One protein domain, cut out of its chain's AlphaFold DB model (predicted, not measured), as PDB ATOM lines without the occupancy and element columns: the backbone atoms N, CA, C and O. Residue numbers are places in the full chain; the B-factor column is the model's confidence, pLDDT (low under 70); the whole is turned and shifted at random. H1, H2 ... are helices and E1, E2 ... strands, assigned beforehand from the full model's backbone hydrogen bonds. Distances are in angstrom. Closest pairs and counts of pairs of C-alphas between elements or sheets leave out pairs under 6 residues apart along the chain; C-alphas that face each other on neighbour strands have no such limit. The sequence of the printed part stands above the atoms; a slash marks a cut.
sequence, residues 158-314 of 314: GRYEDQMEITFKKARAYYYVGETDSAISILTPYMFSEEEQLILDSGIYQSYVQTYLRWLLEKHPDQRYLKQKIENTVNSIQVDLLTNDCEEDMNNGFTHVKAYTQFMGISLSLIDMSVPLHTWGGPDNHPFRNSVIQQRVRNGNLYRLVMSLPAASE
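What this domain is: This is residues 158 to 314 of the 314 residues of an uncharacterized protein of Chitinophagaceae bacterium (UniProt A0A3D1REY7). A long, twisted sheet of three strands, E1, E2 and E3, reaches out of a body of helices: the E2-E3 hairpin has its turn between H2 and H4, and the far end of the sheet has the short helices H5 and H6. The body is a three-helix bundle, H1, H2 and H3, on one side and H4, H7 and H8 on the other, with H8 joining H3 to H4. The printed part has 157 residues, with eight named helices and three strands in the order H1 H2 H3 H4 E1 H5 E2 E3 H6 H7 H8; the sheet, E1 - E2 - E3, is antiparallel and the class is mixed. The whole is compact, with a radius of gyration of the C-alphas of 17.3 A, yet elongated, spanning 56 by 35 by 27 A.

Where its parts are: E2, residues 255 to 263, is 26.3 A long and begins at C-alpha 255 (126.354, 124.428, 166.230). E3, residues 266 to 275, is 26.0 A long, and E1, residues 238 to 243, is 16.2 A. H1, residues 159 to 176, is 26.1 A long and begins at C-alpha 159 (107.950, 117.984, 154.711). H2 is residues 180 to 190, 16.2 A; H3 is 202 to 219, 26.0 A; H4 is 223 to 235, 18.3 A. H5, 247 to 251, and H6, 277 to 280, are short. H7 is residues 290 to 299, 14.2 A, and H8 is 301 to 308, ending at C-alpha 308 (127.671, 106.578, 133.808).

How they stand to each other: In the sheet, N 240 and O 258 of E1 and E2 are 2.8 A apart, within hydrogen-bond range; in the hairpin E2 and E3, N 257 and O 273 are 2.8 A apart. H7 is on the sheet at a height of 10.0 A, slantwise to E2 at 51 degrees on the local plane. H2 is on it at 9.9 A, over E3 and along the strands; its closest C-alphas to E3 are Pro 189 and Leu 268, 5.4 A. H4, H5 and H6 only graze the sheet. H1, H2 and H3 form an up-and-down bundle, each running against the one before. H1 and H2 touch at a shallow tilt of 13 degrees, with Ala 171 and Ala 183 closest, their C-alphas 4.1 A apart. H8 touches H3, the C-alphas of Val 209 and Leu 302 being closest at 6.0 A, and H4, those of Lys 227 and Val 306 at 6.1 A. Every O i to N i+4 pair is within hydrogen-bond range in H1, H3, H4, H5, H7 and H8; H2 has 5 of 7, and H6 is too short for one.

The domain as a whole: The C-alphas of Asn 251 and Glu 314, the two farthest apart, are 61.1 A apart. The printed part has no cut. The link from H2 to H3 is long, 11 residues. The mean pLDDT of the printed part is 86.2; 22 residues are under 70, among them 244 to 252 and 312 to 314.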
ATOM      1  N   GLY A 158     108.965 114.193 156.604       67.50
ATOM      2  CA  GLY A 158     108.269 114.149 155.304       67.50
ATOM      3  C   GLY A 158     107.968 115.504 154.642       67.50
ATOM      4  O   GLY A 158     107.451 115.545 153.530       67.50
ATOM      5  N   ARG A 159     108.228 116.649 155.299       72.44
ATOM      6  CA  ARG A 159     107.950 117.984 154.711       72.44
ATOM      7  C   ARG A 159     108.814 118.278 153.481       72.44
ATOM      8  O   ARG A 159     108.348 118.945 152.559       72.44
ATOM      9  N   TYR A 160     110.060 117.817 153.494       78.12
ATOM     10  CA  TYR A 160     110.981 117.995 152.378       78.12
ATOM     11  C   TYR A 160     110.475 117.248 151.136       78.12
ATOM     12  O   TYR A 160     110.422 117.816 150.048       78.12
ATOM     13  N   GLU A 161     110.014 116.015 151.323       81.69
ATOM     14  CA  GLU A 161     109.484 115.128 150.292       81.69
ATOM     15  C   GLU A 161     108.159 115.638 149.716       81.69
ATOM     16  O   GLU A 161     108.014 115.691 148.497       81.69
ATOM     17  N   ASP A 162     107.238 116.102 150.566       80.62
ATOM     18  CA  ASP A 162     106.011 116.797 150.150       80.62
ATOM     19  C   ASP A 162     106.329 117.981 149.216       80.62
ATOM     20  O   ASP A 162     105.727 118.142 148.151       80.62
ATOM     21  N   GLN A 163     107.286 118.830 149.613       85.75
ATOM     22  CA  GLN A 163     107.668 120.000 148.824       85.75
ATOM     23  C   GLN A 163     108.352 119.589 147.517       85.75
ATOM     24  O   GLN A 163     108.108 120.204 146.475       85.75
ATOM     25  N   MET A 164     109.184 118.550 147.557       88.88
ATOM     26  CA  MET A 164     109.816 117.986 146.372       88.88
ATOM     27  C   MET A 164     108.767 117.461 145.383       88.88
ATOM     28  O   MET A 164     108.881 117.741 144.193       88.88
ATOM     29  N   GLU A 165     107.725 116.764 145.844       89.44
ATOM     30  CA  GLU A 165     106.643 116.270 144.982       89.44
ATOM     31  C   GLU A 165     105.882 117.420 144.304       89.44
ATOM     32  O   GLU A 165     105.704 117.414 143.081       89.44
ATOM     33  N   ILE A 166     105.479 118.443 145.067       91.38
ATOM     34  CA  ILE A 166     104.806 119.636 144.522       91.38
ATOM     35  C   ILE A 166     105.708 120.326 143.492       91.38
ATOM     36  O   ILE A 166     105.265 120.668 142.390       91.38
ATOM     37  N   THR A 167     106.990 120.491 143.827       93.56
ATOM     38  CA  THR A 167     107.983 121.125 142.953       93.56
ATOM     39  C   THR A 167     108.195 120.314 141.682       93.56
ATOM     40  O   THR A 167     108.278 120.894 140.602       93.56
ATOM     41  N   PHE A 168     108.214 118.984 141.764       95.25
ATOM     42  CA  PHE A 168     108.327 118.114 140.599       95.25
ATOM     43  C   PHE A 168     107.119 118.255 139.662       95.25
ATOM     44  O   PHE A 168     107.301 118.445 138.456       95.25
ATOM     45  N   LYS A 169     105.888 118.250 140.197       95.62
ATOM     46  CA  LYS A 169     104.661 118.480 139.403       95.62
ATOM     47  C   LYS A 169     104.698 119.850 138.710       95.62
ATOM     48  O   LYS A 169     104.424 119.946 137.513       95.62
ATOM     49  N   LYS A 170     105.124 120.892 139.428       97.06
ATOM     50  CA  LYS A 170     105.320 122.253 138.900       97.06
ATOM     51  C   LYS A 170     106.410 122.312 137.823       97.06
ATOM     52  O   LYS A 170     106.202 122.935 136.786       97.06
ATOM     53  N   ALA A 171     107.545 121.642 138.022       97.69
ATOM     54  CA  ALA A 171     108.654 121.601 137.066       97.69
ATOM     55  C   ALA A 171     108.240 120.904 135.772       97.69
ATOM     56  O   ALA A 171     108.463 121.419 134.679       97.69
ATOM     57  N   ARG A 172     107.545 119.771 135.891       97.81
ATOM     58  CA  ARG A 172     106.972 119.062 134.747       97.81
ATOM     59  C   ARG A 172     105.988 119.946 133.978       97.81
ATOM     60  O   ARG A 172     106.013 119.944 132.752       97.81
ATOM     61  N   ALA A 173     105.162 120.723 134.672       98.06
ATOM     62  CA  ALA A 173     104.266 121.672 134.023       98.06
ATOM     63  C   ALA A 173     105.027 122.783 133.278       98.06
ATOM     64  O   ALA A 173     104.705 123.045 132.121       98.06
ATOM     65  N   TYR A 174     106.076 123.368 133.878       98.44
ATOM     66  CA  TYR A 174     106.964 124.318 133.191       98.44
ATOM     67  C   TYR A 174     107.586 123.721 131.926       98.44
ATOM     68  O   TYR A 174     107.601 124.365 130.879       98.44
ATOM     69  N   TYR A 175     108.034 122.469 131.996       98.12
ATOM     70  CA  TYR A 175     108.576 121.765 130.840       98.12
ATOM     71  C   TYR A 175     107.560 121.683 129.687       98.12
ATOM     72  O   TYR A 175     107.883 122.063 128.563       98.12
ATOM     73  N   TYR A 176     106.320 121.262 129.955       97.50
ATOM     74  CA  TYR A 176     105.300 121.121 128.906       97.50
ATOM     75  C   TYR A 176     104.784 122.444 128.335       97.50
ATOM     76  O   TYR A 176     104.283 122.457 127.212       97.50
ATOM     77  N   VAL A 177     104.923 123.561 129.053       97.69
ATOM     78  CA  VAL A 177     104.636 124.895 128.492       97.69
ATOM     79  C   VAL A 177     105.835 125.503 127.749       97.69
ATOM     80  O   VAL A 177     105.754 126.645 127.305       97.69
ATOM     81  N   GLY A 178     106.932 124.754 127.584       96.69
ATOM     82  CA  GLY A 178     108.135 125.183 126.862       96.69
ATOM     83  C   GLY A 178     109.148 125.963 127.707       96.69
ATOM     84  O   GLY A 178     110.158 126.426 127.181       96.69
ATOM     85  N   GLU A 179     108.928 126.089 129.015       97.00
ATOM     86  CA  GLU A 179     109.819 126.779 129.954       97.00
ATOM     87  C   GLU A 179     110.786 125.799 130.637       97.00
ATOM     88  O   GLU A 179     110.853 125.680 131.862       97.00
ATOM     89  N   THR A 180     111.563 125.062 129.843       96.56
ATOM     90  CA  THR A 180     112.482 124.030 130.354       96.56
ATOM     91  C   THR A 180     113.543 124.585 131.315       96.56
ATOM     92  O   THR A 180     113.921 123.894 132.257       96.56
ATOM     93  N   ASP A 181     114.006 125.827 131.130       96.12
ATOM     94  CA  ASP A 181     114.989 126.439 132.040       96.12
ATOM     95  C   ASP A 181     114.380 126.676 133.431       96.12
ATOM     96  O   ASP A 181     115.013 126.371 134.442       96.12
ATOM     97  N   SER A 182     113.114 127.112 133.489       96.81
ATOM     98  CA  SER A 182     112.341 127.208 134.734       96.81
ATOM     99  C   SER A 182     112.170 125.833 135.382       96.81
ATOM    100  O   SER A 182     112.366 125.697 136.587       96.81
ATOM    101  N   ALA A 183     111.848 124.805 134.588       97.56
ATOM    102  CA  ALA A 183     111.680 123.435 135.071       97.56
ATOM    103  C   ALA A 183     112.953 122.889 135.732       97.56
ATOM    104  O   ALA A 183     112.891 122.360 136.843       97.56
ATOM    105  N   ILE A 184     114.105 123.054 135.074       97.38
ATOM    106  CA  ILE A 184     115.411 122.679 135.625       97.38
ATOM    107  C   ILE A 184     115.660 123.492 136.894       97.38
ATOM    108  O   ILE A 184     115.849 122.905 137.955       97.38
ATOM    109  N   SER A 185     115.565 124.822 136.810       96.12
ATOM    110  CA  SER A 185     115.943 125.723 137.898       96.12
ATOM    111  C   SER A 185     115.231 125.438 139.214       96.12
ATOM    112  O   SER A 185     115.875 125.487 140.261       96.12
ATOM    113  N   ILE A 186     113.922 125.174 139.190       94.62
ATOM    114  CA  ILE A 186     113.170 124.953 140.430       94.62
ATOM    115  C   ILE A 186     113.387 123.556 141.009       94.62
ATOM    116  O   ILE A 186     113.235 123.374 142.213       94.62
ATOM    117  N   LEU A 187     113.730 122.573 140.171       95.12
ATOM    118  CA  LEU A 187     113.913 121.192 140.608       95.12
ATOM    119  C   LEU A 187     115.348 120.922 141.076       95.12
ATOM    120  O   LEU A 187     115.543 120.100 141.967       95.12
ATOM    121  N   THR A 188     116.341 121.643 140.539       95.50
ATOM    122  CA  THR A 188     117.769 121.529 140.881       95.50
ATOM    123  C   THR A 188     118.063 121.423 142.388       95.50
ATOM    124  O   THR A 188     118.838 120.532 142.744       95.50
ATOM    125  N   PRO A 189     117.442 122.214 143.294       90.88
ATOM    126  CA  PRO A 189     117.671 122.108 144.741       90.88
ATOM    127  C   PRO A 189     117.374 120.734 145.356       90.88
ATOM    128  O   PRO A 189     117.893 120.422 146.423       90.88
ATOM    129  N   TYR A 190     116.566 119.905 144.690       90.50
ATOM    130  CA  TYR A 190     116.139 118.597 145.188       90.50
ATOM    131  C   TYR A 190     116.931 117.422 144.605       90.50
ATOM    132  O   TYR A 190     116.767 116.295 145.054       90.50
ATOM    133  N   MET A 191     117.782 117.654 143.600       93.62
ATOM    134  CA  MET A 191     118.413 116.573 142.820       93.62
ATOM    135  C   MET A 191     119.771 116.112 143.370       93.62
ATOM    136  O   MET A 191     120.396 115.215 142.804       93.62
ATOM    137  N   PHE A 192     120.245 116.739 144.451       89.25
ATOM    138  CA  PHE A 192     121.540 116.459 145.085       89.25
ATOM    139  C   PHE A 192     121.411 115.704 146.415       89.25
ATOM    140  O   PHE A 192     122.413 115.480 147.092       89.25
ATOM    141  N   SER A 193     120.193 115.294 146.775       74.88
ATOM    142  CA  SER A 193     119.917 114.544 147.998       74.88
ATOM    143  C   SER A 193     120.335 113.081 147.873       74.88
ATOM    144  O   SER A 193     120.224 112.470 146.802       74.88
ATOM    145  N   GLU A 194     120.804 112.524 148.987       70.12
ATOM    146  CA  GLU A 194     121.080 111.098 149.128       70.12
ATOM    147  C   GLU A 194     119.762 110.356 149.369       70.12
ATOM    148  O   GLU A 194     119.022 110.671 150.295       70.12
ATOM    149  N   GLU A 195     119.461 109.380 148.515       65.62
ATOM    150  CA  GLU A 195     118.181 108.660 148.505       65.62
ATOM    151  C   GLU A 195     117.860 107.987 149.846       65.62
ATOM    152  O   GLU A 195     116.726 108.041 150.302       65.62
ATOM    153  N   GLU A 196     118.873 107.438 150.519       62.09
ATOM    154  CA  GLU A 196     118.742 106.776 151.826       62.09
ATOM    155  C   GLU A 196     118.318 107.728 152.959       62.09
ATOM    156  O   GLU A 196     117.928 107.280 154.036       62.09
ATOM    157  N   GLN A 197     118.402 109.042 152.734       66.50
ATOM    158  CA  GLN A 197     117.991 110.074 153.689       66.50
ATOM    159  C   GLN A 197     116.574 110.589 153.420       66.50
ATOM    160  O   GLN A 197     116.065 111.387 154.206       66.50
ATOM    161  N   LEU A 198     115.940 110.138 152.334       70.56
ATOM    162  CA  LEU A 198     114.585 110.524 151.966       70.56
ATOM    163  C   LEU A 198     113.578 109.511 152.515       70.56
ATOM    164  O   LEU A 198     113.771 108.301 152.446       70.56
ATOM    165  N   ILE A 199     112.451 110.016 153.008       68.88
ATOM    166  CA  ILE A 199     111.281 109.208 153.400       68.88
ATOM    167  C   ILE A 199     110.453 108.802 152.161       68.88
ATOM    168  O   ILE A 199     109.476 108.059 152.249       68.88
ATOM    169  N   LEU A 200     110.847 109.285 150.982       64.38
ATOM    170  CA  LEU A 200     110.220 108.963 149.710       64.38
ATOM    171  C   LEU A 200     110.555 107.526 149.279       64.38
ATOM    172  O   LEU A 200     111.657 107.039 149.520       64.38
ATOM    173  N   ASP A 201     109.638 106.875 148.562       71.06
ATOM    174  CA  ASP A 201     109.957 105.626 147.868       71.06
ATOM    175  C   ASP A 201     111.126 105.854 146.891       71.06
ATOM    176  O   ASP A 201     111.069 106.733 146.022       71.06
ATOM    177  N   SER A 202     112.171 105.039 147.039       70.94
ATOM    178  CA  SER A 202     113.376 105.037 146.202       70.94
ATOM    179  C   SER A 202     113.078 105.111 144.693       70.94
ATOM    180  O   SER A 202     113.623 105.936 143.954       70.94
ATOM    181  N   GLY A 203     112.101 104.332 144.217       80.56
ATOM    182  CA  GLY A 203     111.700 104.310 142.815       80.56
ATOM    183  C   GLY A 203     111.092 105.631 142.339       80.56
ATOM    184  O   GLY A 203     111.331 106.044 141.201       80.56
ATOM    185  N   ILE A 204     110.354 106.332 143.206       85.50
ATOM    186  CA  ILE A 204     109.777 107.640 142.877       85.50
ATOM    187  C   ILE A 204     110.893 108.678 142.741       85.50
ATOM    188  O   ILE A 204     110.939 109.382 141.731       85.50
ATOM    189  N   TYR A 205     111.831 108.746 143.690       88.12
ATOM    190  CA  TYR A 205     112.919 109.727 143.635       88.12
ATOM    191  C   TYR A 205     113.811 109.484 142.418       88.12
ATOM    192  O   TYR A 205     114.119 110.411 141.665       88.12
ATOM    193  N   GLN A 206     114.150 108.222 142.153       88.94
ATOM    194  CA  GLN A 206     114.908 107.844 140.968       88.94
ATOM    195  C   GLN A 206     114.210 108.285 139.673       88.94
ATOM    196  O   GLN A 206     114.876 108.770 138.753       88.94
ATOM    197  N   SER A 207     112.878 108.190 139.599       92.00
ATOM    198  CA  SER A 207     112.115 108.678 138.441       92.00
ATOM    199  C   SER A 207     112.226 110.200 138.256       92.00
ATOM    200  O   SER A 207     112.300 110.686 137.120       92.00
ATOM    201  N   TYR A 208     112.309 110.961 139.354       94.56
ATOM    202  CA  TYR A 208     112.485 112.415 139.312       94.56
ATOM    203  C   TYR A 208     113.871 112.773 138.787       94.56
ATOM    204  O   TYR A 208     113.987 113.582 137.864       94.56
ATOM    205  N   VAL A 209     114.908 112.108 139.299       95.12
ATOM    206  CA  VAL A 209     116.296 112.316 138.871       95.12
ATOM    207  C   VAL A 209     116.484 111.955 137.396       95.12
ATOM    208  O   VAL A 209     117.111 112.711 136.654       95.12
ATOM    209  N   GLN A 210     115.913 110.841 136.930       95.44
ATOM    210  CA  GLN A 210     115.962 110.455 135.515       95.44
ATOM    211  C   GLN A 210     115.256 111.474 134.615       95.44
ATOM    212  O   GLN A 210     115.780 111.845 133.562       95.44
ATOM    213  N   THR A 211     114.085 111.955 135.037       96.81
ATOM    214  CA  THR A 211     113.338 112.992 134.315       96.81
ATOM    215  C   THR A 211     114.147 114.286 134.222       96.81
ATOM    216  O   THR A 211     114.265 114.862 133.141       96.81
ATOM    217  N   TYR A 212     114.757 114.705 135.330       97.69
ATOM    218  CA  TYR A 212     115.614 115.883 135.392       97.69
ATOM    219  C   TYR A 212     116.867 115.740 134.517       97.69
ATOM    220  O   TYR A 212     117.194 116.654 133.760       97.69
ATOM    221  N   LEU A 213     117.538 114.583 134.542       97.38
ATOM    222  CA  LEU A 213     118.694 114.310 133.685       97.38
ATOM    223  C   LEU A 213     118.327 114.369 132.198       97.38
ATOM    224  O   LEU A 213     119.086 114.922 131.406       97.38
ATOM    225  N   ARG A 214     117.159 113.844 131.813       97.06
ATOM    226  CA  ARG A 214     116.666 113.969 130.438       97.06
ATOM    227  C   ARG A 214     116.535 115.439 130.033       97.06
ATOM    228  O   ARG A 214     117.035 115.811 128.978       97.06
ATOM    229  N   TRP A 215     115.935 116.279 130.876       97.69
ATOM    230  CA  TRP A 215     115.810 117.714 130.596       97.69
ATOM    231  C   TRP A 215     117.167 118.421 130.510       97.69
ATOM    232  O   TRP A 215     117.364 119.266 129.635       97.69
ATOM    233  N   LEU A 216     118.129 118.046 131.361       97.19
ATOM    234  CA  LEU A 216     119.502 118.547 131.267       97.19
ATOM    235  C   LEU A 216     120.164 118.164 129.942       97.19
ATOM    236  O   LEU A 216     120.821 119.009 129.346       97.19
ATOM    237  N   LEU A 217     119.990 116.927 129.471       95.75
ATOM    238  CA  LEU A 217     120.558 116.452 128.205       95.75
ATOM    239  C   LEU A 217     119.888 117.087 126.982       95.75
ATOM    240  O   LEU A 217     120.559 117.342 125.988       95.75
ATOM    241  N   GLU A 218     118.591 117.388 127.050       95.00
ATOM    242  CA  GLU A 218     117.899 118.144 125.999       95.00
ATOM    243  C   GLU A 218     118.458 119.569 125.870       95.00
ATOM    244  O   GLU A 218     118.648 120.065 124.760       95.00
ATOM    245  N   LYS A 219     118.765 120.225 126.998       93.94
ATOM    246  CA  LYS A 219     119.335 121.583 127.025       93.94
ATOM    247  C   LYS A 219     120.836 121.630 126.777       93.94
ATOM    248  O   LYS A 219     121.336 122.573 126.164       93.94
ATOM    249  N   HIS A 220     121.552 120.618 127.244       93.25
ATOM    250  CA  HIS A 220     122.998 120.492 127.151       93.25
ATOM    251  C   HIS A 220     123.351 119.102 126.611       93.25
ATOM    252  O   HIS A 220     123.738 118.220 127.381       93.25
ATOM    253  N   PRO A 221     123.250 118.902 125.281       91.38
ATOM    254  CA  PRO A 221     123.495 117.597 124.666       91.38
ATOM    255  C   PRO A 221     124.930 117.090 124.847       91.38
ATOM    256  O   PRO A 221     125.174 115.886 124.789       91.38
ATOM    257  N   ASP A 222     125.886 117.996 125.076       92.50
ATOM    258  CA  ASP A 222     127.266 117.624 125.369       92.50
ATOM    259  C   ASP A 222     127.393 117.018 126.777       92.50
ATOM    260  O   ASP A 222     127.412 117.699 127.805       92.50
ATOM    261  N   GLN A 223     127.546 115.699 126.813       93.12
ATOM    262  CA  GLN A 223     127.718 114.939 128.047       93.12
ATOM    263  C   GLN A 223     129.027 115.290 128.770       93.12
ATOM    264  O   GLN A 223     129.082 115.198 129.998       93.12
ATOM    265  N   ARG A 224     130.078 115.719 128.050       93.50
ATOM    266  CA  ARG A 224     131.349 116.144 128.668       93.50
ATOM    267  C   ARG A 224     131.133 117.401 129.501       93.50
ATOM    268  O   ARG A 224     131.625 117.472 130.627       93.50
ATOM    269  N   TYR A 225     130.335 118.339 128.992       94.31
ATOM    270  CA  TYR A 225     129.935 119.533 129.728       94.31
ATOM    271  C   TYR A 225     129.185 119.181 131.021       94.31
ATOM    272  O   TYR A 225     129.545 119.685 132.085       94.31
ATOM    273  N   LEU A 226     128.197 118.279 130.973       95.69
ATOM    274  CA  LEU A 226     127.451 117.872 132.173       95.69
ATOM    275  C   LEU A 226     128.339 117.161 133.204       95.69
ATOM    276  O   LEU A 226     128.269 117.490 134.391       95.69
ATOM    277  N   LYS A 227     129.222 116.255 132.761       96.25
ATOM    278  CA  LYS A 227     130.215 115.595 133.629       96.25
ATOM    279  C   LYS A 227     131.143 116.609 134.297       96.25
ATOM    280  O   LYS A 227     131.356 116.557 135.503       96.25
ATOM    281  N   GLN A 228     131.642 117.584 133.542       96.44
ATOM    282  CA  GLN A 228     132.483 118.641 134.101       96.44
ATOM    283  C   GLN A 228     131.710 119.511 135.102       96.44
ATOM    284  O   GLN A 228     132.243 119.867 136.152       96.44
ATOM    285  N   LYS A 229     130.456 119.867 134.802       96.44
ATOM    286  CA  LYS A 229     129.635 120.690 135.697       96.44
ATOM    287  C   LYS A 229     129.344 119.984 137.009       96.44
ATOM    288  O   LYS A 229     129.488 120.620 138.047       96.44
ATOM    289  N   ILE A 230     128.998 118.699 136.979       96.75
ATOM    290  CA  ILE A 230     128.702 117.969 138.211       96.75
ATOM    291  C   ILE A 230     129.957 117.754 139.067       96.75
ATOM    292  O   ILE A 230     129.898 117.956 140.278       96.75
ATOM    293  N   GLU A 231     131.112 117.469 138.453       96.81
ATOM    294  CA  GLU A 231     132.404 117.407 139.155       96.81
ATOM    295  C   GLU A 231     132.768 118.742 139.806       96.81
ATOM    296  O   GLU A 231     133.112 118.797 140.987       96.81
ATOM    297  N   ASN A 232     132.641 119.845 139.065       96.88
ATOM    298  CA  ASN A 232     132.912 121.176 139.598       96.88
ATOM    299  C   ASN A 232     131.979 121.517 140.768       96.88
ATOM    300  O   ASN A 232     132.431 122.092 141.758       96.88
ATOM    301  N   THR A 233     130.700 121.146 140.691       96.56
ATOM    302  CA  THR A 233     129.739 121.340 141.785       96.56
ATOM    303  C   THR A 233     130.139 120.563 143.032       96.56
ATOM    304  O   THR A 233     130.115 121.139 144.117       96.56
ATOM    305  N   VAL A 234     130.575 119.306 142.902       96.38
ATOM    306  CA  VAL A 234     131.080 118.523 144.044       96.38
ATOM    307  C   VAL A 234     132.337 119.168 144.631       96.38
ATOM    308  O   VAL A 234     132.422 119.386 145.837       96.38
ATOM    309  N   ASN A 235     133.304 119.532 143.792       96.50
ATOM    310  CA  ASN A 235     134.584 120.079 144.254       96.50
ATOM    311  C   ASN A 235     134.463 121.490 144.858       96.50
ATOM    312  O   ASN A 235     135.345 121.900 145.607       96.50
ATOM    313  N   SER A 236     133.379 122.212 144.565       95.88
ATOM    314  CA  SER A 236     133.093 123.549 145.106       95.88
ATOM    315  C   SER A 236     132.186 123.551 146.339       95.88
ATOM    316  O   SER A 236     131.827 124.629 146.807       95.88
ATOM    317  N   ILE A 237     131.832 122.381 146.887       95.25
ATOM    318  CA  ILE A 237     131.078 122.296 148.145       95.25
ATOM    319  C   ILE A 237     131.849 122.990 149.267       95.25
ATOM    320  O   ILE A 237     133.017 122.687 149.519       95.25
ATOM    321  N   GLN A 238     131.151 123.893 149.949       94.12
ATOM    322  CA  GLN A 238     131.609 124.601 151.135       94.12
ATOM    323  C   GLN A 238     130.760 124.163 152.324       94.12
ATOM    324  O   GLN A 238     129.547 123.975 152.192       94.12
ATOM    325  N   VAL A 239     131.405 123.984 153.474       91.50
ATOM    326  CA  VAL A 239     130.748 123.678 154.740       91.50
ATOM    327  C   VAL A 239     131.201 124.689 155.776       91.50
ATOM    328  O   VAL A 239     132.380 124.734 156.128       91.50
ATOM    329  N   ASP A 240     130.235 125.444 156.280       89.88
ATOM    330  CA  ASP A 240     130.422 126.436 157.322       89.88
ATOM    331  C   ASP A 240     129.824 125.919 158.635       89.88
ATOM    332  O   ASP A 240     128.698 125.411 158.684       89.88
ATOM    333  N   LEU A 241     130.602 126.058 159.709       86.12
ATOM    334  CA  LEU A 241     130.170 125.815 161.082       86.12
ATOM    335  C   LEU A 241     129.931 127.174 161.735       86.12
ATOM    336  O   LEU A 241     130.876 127.875 162.099       86.12
ATOM    337  N   LEU A 242     128.667 127.562 161.834       82.56
ATOM    338  CA  LEU A 242     128.247 128.855 162.350       82.56
ATOM    339  C   LEU A 242     127.856 128.732 163.827       82.56
ATOM    340  O   LEU A 242     127.261 127.741 164.269       82.56
ATOM    341  N   THR A 243     128.189 129.757 164.607       71.31
ATOM    342  CA  THR A 243     127.616 129.944 165.943       71.31
ATOM    343  C   THR A 243     126.117 130.185 165.807       71.31
ATOM    344  O   THR A 243     125.705 130.965 164.955       71.31
ATOM    345  N   ASN A 244     125.309 129.495 166.615       66.44
ATOM    346  CA  ASN A 244     123.859 129.682 166.604       66.44
ATOM    347  C   ASN A 244     123.488 131.096 167.062       66.44
ATOM    348  O   ASN A 244     124.033 131.572 168.051       66.44
ATOM    349  N   ASP A 245     122.518 131.714 166.389       60.94
ATOM    350  CA  ASP A 245     121.962 133.015 166.789       60.94
ATOM    351  C   ASP A 245     120.850 132.876 167.852       60.94
ATOM    352  O   ASP A 245     120.441 133.855 168.475       60.94
ATOM    353  N   CYS A 246     120.351 131.655 168.081       61.06
ATOM    354  CA  CYS A 246     119.344 131.355 169.097       61.06
ATOM    355  C   CYS A 246     120.002 131.100 170.463       61.06
ATOM    356  O   CYS A 246     120.735 130.122 170.623       61.06
ATOM    357  N   GLU A 247     119.690 131.924 171.472       58.75
ATOM    358  CA  GLU A 247     120.230 131.791 172.841       58.75
ATOM    359  C   GLU A 247     119.990 130.399 173.458       58.75
ATOM    360  O   GLU A 247     120.872 129.866 174.132       58.75
ATOM    361  N   GLU A 248     118.833 129.772 173.206       60.25
ATOM    362  CA  GLU A 248     118.539 128.407 173.682       60.25
ATOM    363  C   GLU A 248     119.490 127.360 173.078       60.25
ATOM    364  O   GLU A 248     119.987 126.488 173.793       60.25
ATOM    365  N   ASP A 249     119.811 127.472 171.788       59.72
ATOM    366  CA  ASP A 249     120.716 126.552 171.093       59.72
ATOM    367  C   ASP A 249     122.182 126.784 171.490       59.72
ATOM    368  O   ASP A 249     122.944 125.822 171.634       59.72
ATOM    369  N   MET A 250     122.578 128.044 171.720       59.44
ATOM    370  CA  MET A 250     123.906 128.388 172.246       59.44
ATOM    371  C   MET A 250     124.126 127.792 173.640       59.44
ATOM    372  O   MET A 250     125.163 127.174 173.888       59.44
ATOM    373  N   ASN A 251     123.139 127.923 174.531       60.81
ATOM    374  CA  ASN A 251     123.210 127.398 175.897       60.81
ATOM    375  C   ASN A 251     123.233 125.861 175.942       60.81
ATOM    376  O   ASN A 251     123.809 125.281 176.863       60.81
ATOM    377  N   ASN A 252     122.672 125.202 174.925       67.25
ATOM    378  CA  ASN A 252     122.670 123.745 174.785       67.25
ATOM    379  C   ASN A 252     123.861 123.199 173.967       67.25
ATOM    380  O   ASN A 252     123.931 121.996 173.703       67.25
ATOM    381  N   GLY A 253     124.804 124.052 173.552       71.38
ATOM    382  CA  GLY A 253     126.012 123.636 172.830       71.38
ATOM    383  C   GLY A 253     125.758 123.143 171.401       71.38
ATOM    384  O   GLY A 253     126.528 122.322 170.889       71.38
ATOM    385  N   PHE A 254     124.681 123.601 170.760       79.69
ATOM    386  CA  PHE A 254     124.409 123.318 169.353       79.69
ATOM    387  C   PHE A 254     125.243 124.239 168.453       79.69
ATOM    388  O   PHE A 254     125.448 125.417 168.742       79.69
ATOM    389  N   THR A 255     125.684 123.707 167.318       80.50
ATOM    390  CA  THR A 255     126.354 124.428 166.230       80.50
ATOM    391  C   THR A 255     125.459 124.384 165.003       80.50
ATOM    392  O   THR A 255     124.903 123.329 164.691       80.50
ATOM    393  N   HIS A 256     125.320 125.506 164.304       84.56
ATOM    394  CA  HIS A 256     124.585 125.541 163.051       84.56
ATOM    395  C   HIS A 256     125.508 125.121 161.908       84.56
ATOM    396  O   HIS A 256     126.562 125.716 161.693       84.56
ATOM    397  N   VAL A 257     125.136 124.068 161.190       86.19
ATOM    398  CA  VAL A 257     125.903 123.537 160.064       86.19
ATOM    399  C   VAL A 257     125.217 123.944 158.778       86.19
ATOM    400  O   VAL A 257     124.049 123.613 158.563       86.19
ATOM    401  N   LYS A 258     125.985 124.570 157.887       90.31
ATOM    402  CA  LYS A 258     125.529 124.928 156.550       90.31
ATOM    403  C   LYS A 258     126.462 124.356 155.493       90.31
ATOM    404  O   LYS A 258     127.637 124.703 155.461       90.31
ATOM    405  N   ALA A 259     125.945 123.501 154.616       91.44
ATOM    406  CA  ALA A 259     126.670 122.978 153.462       91.44
ATOM    407  C   ALA A 259     126.011 123.462 152.172       91.44
ATOM    408  O   ALA A 259     124.812 123.262 151.978       91.44
ATOM    409  N   TYR A 260     126.781 124.079 151.280       93.56
ATOM    410  CA  TYR A 260     126.249 124.689 150.063       93.56
ATOM    411  C   TYR A 260     127.227 124.617 148.893       93.56
ATOM    412  O   TYR A 260     128.424 124.390 149.051       93.56
ATOM    413  N   THR A 261     126.687 124.782 147.689       95.56
ATOM    414  CA  THR A 261     127.438 124.840 146.429       95.56
ATOM    415  C   THR A 261     126.580 125.527 145.357       95.56
ATOM    416  O   THR A 261     125.496 126.044 145.646       95.56
ATOM    417  N   GLN A 262     127.045 125.535 144.112       95.38
ATOM    418  CA  GLN A 262     126.268 125.957 142.954       95.38
ATOM    419  C   GLN A 262     126.318 124.900 141.850       95.38
ATOM    420  O   GLN A 262     127.377 124.365 141.518       95.38
ATOM    421  N   PHE A 263     125.171 124.645 141.224       96.25
ATOM    422  CA  PHE A 263     125.075 123.854 140.001       96.25
ATOM    423  C   PHE A 263     124.495 124.722 138.895       96.25
ATOM    424  O   PHE A 263     123.363 125.181 138.980       96.25
ATOM    425  N   MET A 264     125.297 124.982 137.858       93.62
ATOM    426  CA  MET A 264     124.873 125.764 136.687       93.62
ATOM    427  C   MET A 264     124.307 127.157 137.031       93.62
ATOM    428  O   MET A 264     123.394 127.644 136.375       93.62
ATOM    429  N   GLY A 265     124.871 127.807 138.054       91.88
ATOM    430  CA  GLY A 265     124.435 129.128 138.527       91.88
ATOM    431  C   GLY A 265     123.278 129.096 139.532       91.88
ATOM    432  O   GLY A 265     122.911 130.142 140.056       91.88
ATOM    433  N   ILE A 266     122.731 127.917 139.838       94.19
ATOM    434  CA  ILE A 266     121.678 127.736 140.839       94.19
ATOM    435  C   ILE A 266     122.325 127.385 142.175       94.19
ATOM    436  O   ILE A 266     123.093 126.425 142.269       94.19
ATOM    437  N   SER A 267     122.016 128.168 143.206       91.94
ATOM    438  CA  SER A 267     122.473 127.919 144.574       91.94
ATOM    439  C   SER A 267     121.817 126.672 145.155       91.94
ATOM    440  O   SER A 267     120.603 126.493 145.067       91.94
ATOM    441  N   LEU A 268     122.631 125.830 145.785       91.62
ATOM    442  CA  LEU A 268     122.215 124.584 146.411       91.62
ATOM    443  C   LEU A 268     122.492 124.653 147.911       91.62
ATOM    444  O   LEU A 268     123.632 124.890 148.303       91.62
ATOM    445  N   SER A 269     121.464 124.411 148.727       89.75
ATOM    446  CA  SER A 269     121.625 124.118 150.153       89.75
ATOM    447  C   SER A 269     121.546 122.607 150.336       89.75
ATOM    448  O   SER A 269     120.500 122.008 150.100       89.75
ATOM    449  N   LEU A 270     122.677 121.993 150.671       88.62
ATOM    450  CA  LEU A 270     122.797 120.548 150.866       88.62
ATOM    451  C   LEU A 270     122.489 120.164 152.317       88.62
ATOM    452  O   LEU A 270     121.925 119.106 152.570       88.62
ATOM    453  N   ILE A 271     122.882 121.022 153.262       86.56
ATOM    454  CA  ILE A 271     122.615 120.889 154.697       86.56
ATOM    455  C   ILE A 271     122.375 122.288 155.254       86.56
ATOM    456  O   ILE A 271     123.148 123.200 154.969       86.56
ATOM    457  N   ASP A 272     121.338 122.431 156.069       84.88
ATOM    458  CA  ASP A 272     121.018 123.658 156.798       84.88
ATOM    459  C   ASP A 272     120.291 123.254 158.088       84.88
ATOM    460  O   ASP A 272     119.089 122.976 158.077       84.88
ATOM    461  N   MET A 273     121.050 123.043 159.169       83.12
ATOM    462  CA  MET A 273     120.491 122.541 160.429       83.12
ATOM    463  C   MET A 273     121.391 122.791 161.643       83.12
ATOM    464  O   MET A 273     122.616 122.832 161.541       83.12
ATOM    465  N   SER A 274     120.776 122.856 162.824       82.88
ATOM    466  CA  SER A 274     121.477 122.922 164.110       82.88
ATOM    467  C   SER A 274     121.731 121.519 164.669       82.88
ATOM    468  O   SER A 274     120.817 120.696 164.745       82.88
ATOM    469  N   VAL A 275     122.971 121.234 165.079       82.00
ATOM    470  CA  VAL A 275     123.393 119.922 165.601       82.00
ATOM    471  C   VAL A 275     124.255 120.054 166.858       82.00
ATOM    472  O   VAL A 275     125.042 120.995 166.967       82.00
ATOM    473  N   PRO A 276     124.197 119.099 167.802       80.69
ATOM    474  CA  PRO A 276     125.054 119.103 168.983       80.69
ATOM    475  C   PRO A 276     126.447 118.557 168.624       80.69
ATOM    476  O   PRO A 276     126.797 117.425 168.958       80.69
ATOM    477  N   LEU A 277     127.247 119.344 167.893       76.81
ATOM    478  CA  LEU A 277     128.532 118.915 167.315       76.81
ATOM    479  C   LEU A 277     129.518 118.381 168.374       76.81
ATOM    480  O   LEU A 277     130.280 117.454 168.104       76.81
ATOM    481  N   HIS A 278     129.439 118.902 169.602       74.88
ATOM    482  CA  HIS A 278     130.246 118.473 170.749       74.88
ATOM    483  C   HIS A 278     130.090 116.981 171.104       74.88
ATOM    484  O   HIS A 278     130.990 116.399 171.708       74.88
ATOM    485  N   THR A 279     128.991 116.334 170.703       78.06
ATOM    486  CA  THR A 279     128.742 114.904 170.970       78.06
ATOM    487  C   THR A 279     129.584 113.960 170.105       78.06
ATOM    488  O   THR A 279     129.679 112.774 170.409       78.06
ATOM    489  N   TRP A 280     130.252 114.467 169.062       76.50
ATOM    490  CA  TRP A 280     130.959 113.653 168.065       76.50
ATOM    491  C   TRP A 280     132.452 113.444 168.356       76.50
ATOM    492  O   TRP A 280     133.203 113.045 167.474       76.50
ATOM    493  N   GLY A 281     132.905 113.674 169.593       66.62
ATOM    494  CA  GLY A 281     134.263 113.307 170.016       66.62
ATOM    495  C   GLY A 281     135.385 114.137 169.378       66.62
ATOM    496  O   GLY A 281     136.498 113.635 169.227       66.62
ATOM    497  N   GLY A 282     135.099 115.385 168.989       65.00
ATOM    498  CA  GLY A 282     136.085 116.365 168.518       65.00
ATOM    499  C   GLY A 282     135.755 116.998 167.156       65.00
ATOM    500  O   GLY A 282     134.915 116.480 166.419       65.00
ATOM    501  N   PRO A 283     136.425 118.113 166.804       62.91
ATOM    502  CA  PRO A 283     136.162 118.873 165.576       62.91
ATOM    503  C   PRO A 283     136.461 118.091 164.289       62.91
ATOM    504  O   PRO A 283     135.886 118.392 163.256       62.91
ATOM    505  N   ASP A 284     137.284 117.041 164.334       69.56
ATOM    506  CA  ASP A 284     137.610 116.250 163.139       69.56
ATOM    507  C   ASP A 284     136.744 114.995 162.960       69.56
ATOM    508  O   ASP A 284     136.836 114.336 161.927       69.56
ATOM    509  N   ASN A 285     135.893 114.642 163.924       76.75
ATOM    510  CA  ASN A 285     135.165 113.366 163.924       76.75
ATOM    511  C   ASN A 285     133.690 113.486 163.502       76.75
ATOM    512  O   ASN A 285     132.992 112.477 163.398       76.75
ATOM    513  N   HIS A 286     133.209 114.694 163.202       80.50
ATOM    514  CA  HIS A 286     131.820 114.898 162.799       80.50
ATOM    515  C   HIS A 286     131.565 114.540 161.316       80.50
ATOM    516  O   HIS A 286     132.463 114.633 160.467       80.50
ATOM    517  N   PRO A 287     130.320 114.156 160.959       82.62
ATOM    518  CA  PRO A 287     129.955 113.812 159.581       82.62
ATOM    519  C   PRO A 287     129.841 115.035 158.655       82.62
ATOM    520  O   PRO A 287     129.797 114.888 157.440       82.62
ATOM    521  N   PHE A 288     129.825 116.249 159.204       86.00
ATOM    522  CA  PHE A 288     129.658 117.501 158.455       86.00
ATOM    523  C   PHE A 288     130.973 118.089 157.922       86.00
ATOM    524  O   PHE A 288     131.234 119.274 158.077       86.00
ATOM    525  N   ARG A 289     131.856 117.262 157.362       87.69
ATOM    526  CA  ARG A 289     133.126 117.719 156.770       87.69
ATOM    527  C   ARG A 289     133.004 117.776 155.256       87.69
ATOM    528  O   ARG A 289     132.338 116.917 154.682       87.69
ATOM    529  N   ASN A 290     133.714 118.706 154.611       90.31
ATOM    530  CA  ASN A 290     133.715 118.847 153.147       90.31
ATOM    531  C   ASN A 290     133.888 117.500 152.431       90.31
ATOM    532  O   ASN A 290     133.072 117.153 151.587       90.31
ATOM    533  N   SER A 291     134.888 116.698 152.813       91.06
ATOM    534  CA  SER A 291     135.148 115.390 152.192       91.06
ATOM    535  C   SER A 291     133.992 114.395 152.346       91.06
ATOM    536  O   SER A 291     133.687 113.658 151.410       91.06
ATOM    537  N   VAL A 292     133.318 114.388 153.500       90.19
ATOM    538  CA  VAL A 292     132.174 113.505 153.763       90.19
ATOM    539  C   VAL A 292     130.963 113.947 152.944       90.19
ATOM    540  O   VAL A 292     130.333 113.112 152.300       90.19
ATOM    541  N   ILE A 293     130.664 115.249 152.908       91.12
ATOM    542  CA  ILE A 293     129.538 115.780 152.124       91.12
ATOM    543  C   ILE A 293     129.780 115.588 150.624       91.12
ATOM    544  O   ILE A 293     128.887 115.134 149.914       91.12
ATOM    545  N   GLN A 294     131.002 115.829 150.147       94.06
ATOM    546  CA  GLN A 294     131.394 115.519 148.773       94.06
ATOM    547  C   GLN A 294     131.170 114.042 148.440       94.06
ATOM    548  O   GLN A 294     130.634 113.736 147.377       94.06
ATOM    549  N   GLN A 295     131.542 113.123 149.337       92.12
ATOM    550  CA  GLN A 295     131.312 111.696 149.120       92.12
ATOM    551  C   GLN A 295     129.818 111.350 149.073       92.12
ATOM    552  O   GLN A 295     129.416 110.579 148.204       92.12
ATOM    553  N   ARG A 296     128.985 111.946 149.938       90.19
ATOM    554  CA  ARG A 296     127.523 111.768 149.890       90.19
ATOM    555  C   ARG A 296     126.939 112.223 148.556       90.19
ATOM    556  O   ARG A 296     126.191 111.478 147.932       90.19
ATOM    557  N   VAL A 297     127.346 113.392 148.059       92.25
ATOM    558  CA  VAL A 297     126.886 113.882 146.748       92.25
ATOM    559  C   VAL A 297     127.355 112.966 145.610       92.25
ATOM    560  O   VAL A 297     126.573 112.687 144.703       92.25
ATOM    561  N   ARG A 298     128.585 112.432 145.671       94.00
ATOM    562  CA  ARG A 298     129.078 111.434 144.699       94.00
ATOM    563  C   ARG A 298     128.294 110.119 144.743       94.00
ATOM    564  O   ARG A 298     128.119 109.471 143.714       94.00
ATOM    565  N   ASN A 299     127.800 109.731 145.915       90.50
ATOM    566  CA  ASN A 299     126.930 108.567 146.067       90.50
ATOM    567  C   ASN A 299     125.487 108.843 145.595       90.50
ATOM    568  O   ASN A 299     124.738 107.901 145.340       90.50
ATOM    569  N   GLY A 300     125.100 110.113 145.431       89.94
ATOM    570  CA  GLY A 300     123.774 110.525 144.976       89.94
ATOM    571  C   GLY A 300     123.429 110.070 143.553       89.94
ATOM    572  O   GLY A 300     124.292 109.870 142.692       89.94
ATOM    573  N   ASN A 301     122.129 109.919 143.285       91.62
ATOM    574  CA  ASN A 301     121.623 109.337 142.032       91.62
ATOM    575  C   ASN A 301     121.997 110.171 140.809       91.62
ATOM    576  O   ASN A 301     122.432 109.614 139.800       91.62
ATOM    577  N   LEU A 302     121.893 111.500 140.907       94.81
ATOM    578  CA  LEU A 302     122.228 112.389 139.799       94.81
ATOM    579  C   LEU A 302     123.702 112.254 139.397       94.81
ATOM    580  O   LEU A 302     123.995 112.091 138.214       94.81
ATOM    581  N   TYR A 303     124.622 112.271 140.368       95.56
ATOM    582  CA  TYR A 303     126.055 112.130 140.103       95.56
ATOM    583  C   TYR A 303     126.362 110.794 139.427       95.56
ATOM    584  O   TYR A 303     126.965 110.768 138.352       95.56
ATOM    585  N   ARG A 304     125.881 109.686 140.002       93.75
ATOM    586  CA  ARG A 304     126.100 108.343 139.445       93.75
ATOM    587  C   ARG A 304     125.572 108.214 138.017       93.75
ATOM    588  O   ARG A 304     126.257 107.640 137.173       93.75
ATOM    589  N   LEU A 305     124.391 108.764 137.731       94.56
ATOM    590  CA  LEU A 305     123.797 108.730 136.394       94.56
ATOM    591  C   LEU A 305     124.560 109.594 135.383       94.56
ATOM    592  O   LEU A 305     124.793 109.150 134.265       94.56
ATOM    593  N   VAL A 306     124.981 110.806 135.753       95.94
ATOM    594  CA  VAL A 306     125.763 111.673 134.852       95.94
ATOM    595  C   VAL A 306     127.121 111.041 134.534       95.94
ATOM    596  O   VAL A 306     127.561 111.053 133.384       95.94
ATOM    597  N   MET A 307     127.779 110.451 135.533       95.69
ATOM    598  CA  MET A 307     129.090 109.829 135.347       95.69
ATOM    599  C   MET A 307     129.023 108.520 134.551       95.69
ATOM    600  O   MET A 307     129.987 108.203 133.852       95.69
ATOM    601  N   SER A 308     127.891 107.807 134.584       94.12
ATOM    602  CA  SER A 308     127.671 106.578 133.808       94.12
ATOM    603  C   SER A 308     127.252 106.806 132.353       94.12
ATOM    604  O   SER A 308     127.221 105.845 131.581       94.12
ATOM    605  N   LEU A 309     126.973 108.053 131.949       92.44
ATOM    606  CA  LEU A 309     126.710 108.385 130.548       92.44
ATOM    607  C   LEU A 309     127.870 107.900 129.655       92.44
ATOM    608  O   LEU A 309     129.035 108.021 130.057       92.44
ATOM    609  N   PRO A 310     127.590 107.360 128.455       85.81
ATOM    610  CA  PRO A 310     128.624 106.826 127.578       85.81
ATOM    611  C   PRO A 310     129.675 107.892 127.236       85.81
ATOM    612  O   PRO A 310     129.425 109.094 127.273       85.81
ATOM    613  N   ALA A 311     130.897 107.473 126.914       70.81
ATOM    614  CA  ALA A 311     131.815 108.396 126.258       70.81
ATOM    615  C   ALA A 311     131.209 108.751 124.890       70.81
ATOM    616  O   ALA A 311     130.792 107.846 124.165       70.81
ATOM    617  N   ALA A 312     131.111 110.045 124.565       58.75
ATOM    618  CA  ALA A 312     130.689 110.474 123.235       58.75
ATOM    619  C   ALA A 312     131.536 109.724 122.196       58.75
ATOM    620  O   ALA A 312     132.765 109.755 122.294       58.75
ATOM    621  N   SER A 313     130.881 109.007 121.279       51.62
ATOM    622  CA  SER A 313     131.555 108.400 120.131       51.62
ATOM    623  C   SER A 313     132.198 109.541 119.351       51.62
ATOM    624  O   SER A 313     131.507 110.501 119.013       51.62
ATOM    625  N   GLU A 314     133.514 109.468 119.170       40.12
ATOM    626  CA  GLU A 314     134.256 110.388 118.304       40.12
ATOM    627  C   GLU A 314     133.866 110.209 116.834       40.12
ATOM    628  O   GLU A 314     133.583 109.055 116.431       40.12
TER     629      GLU A 314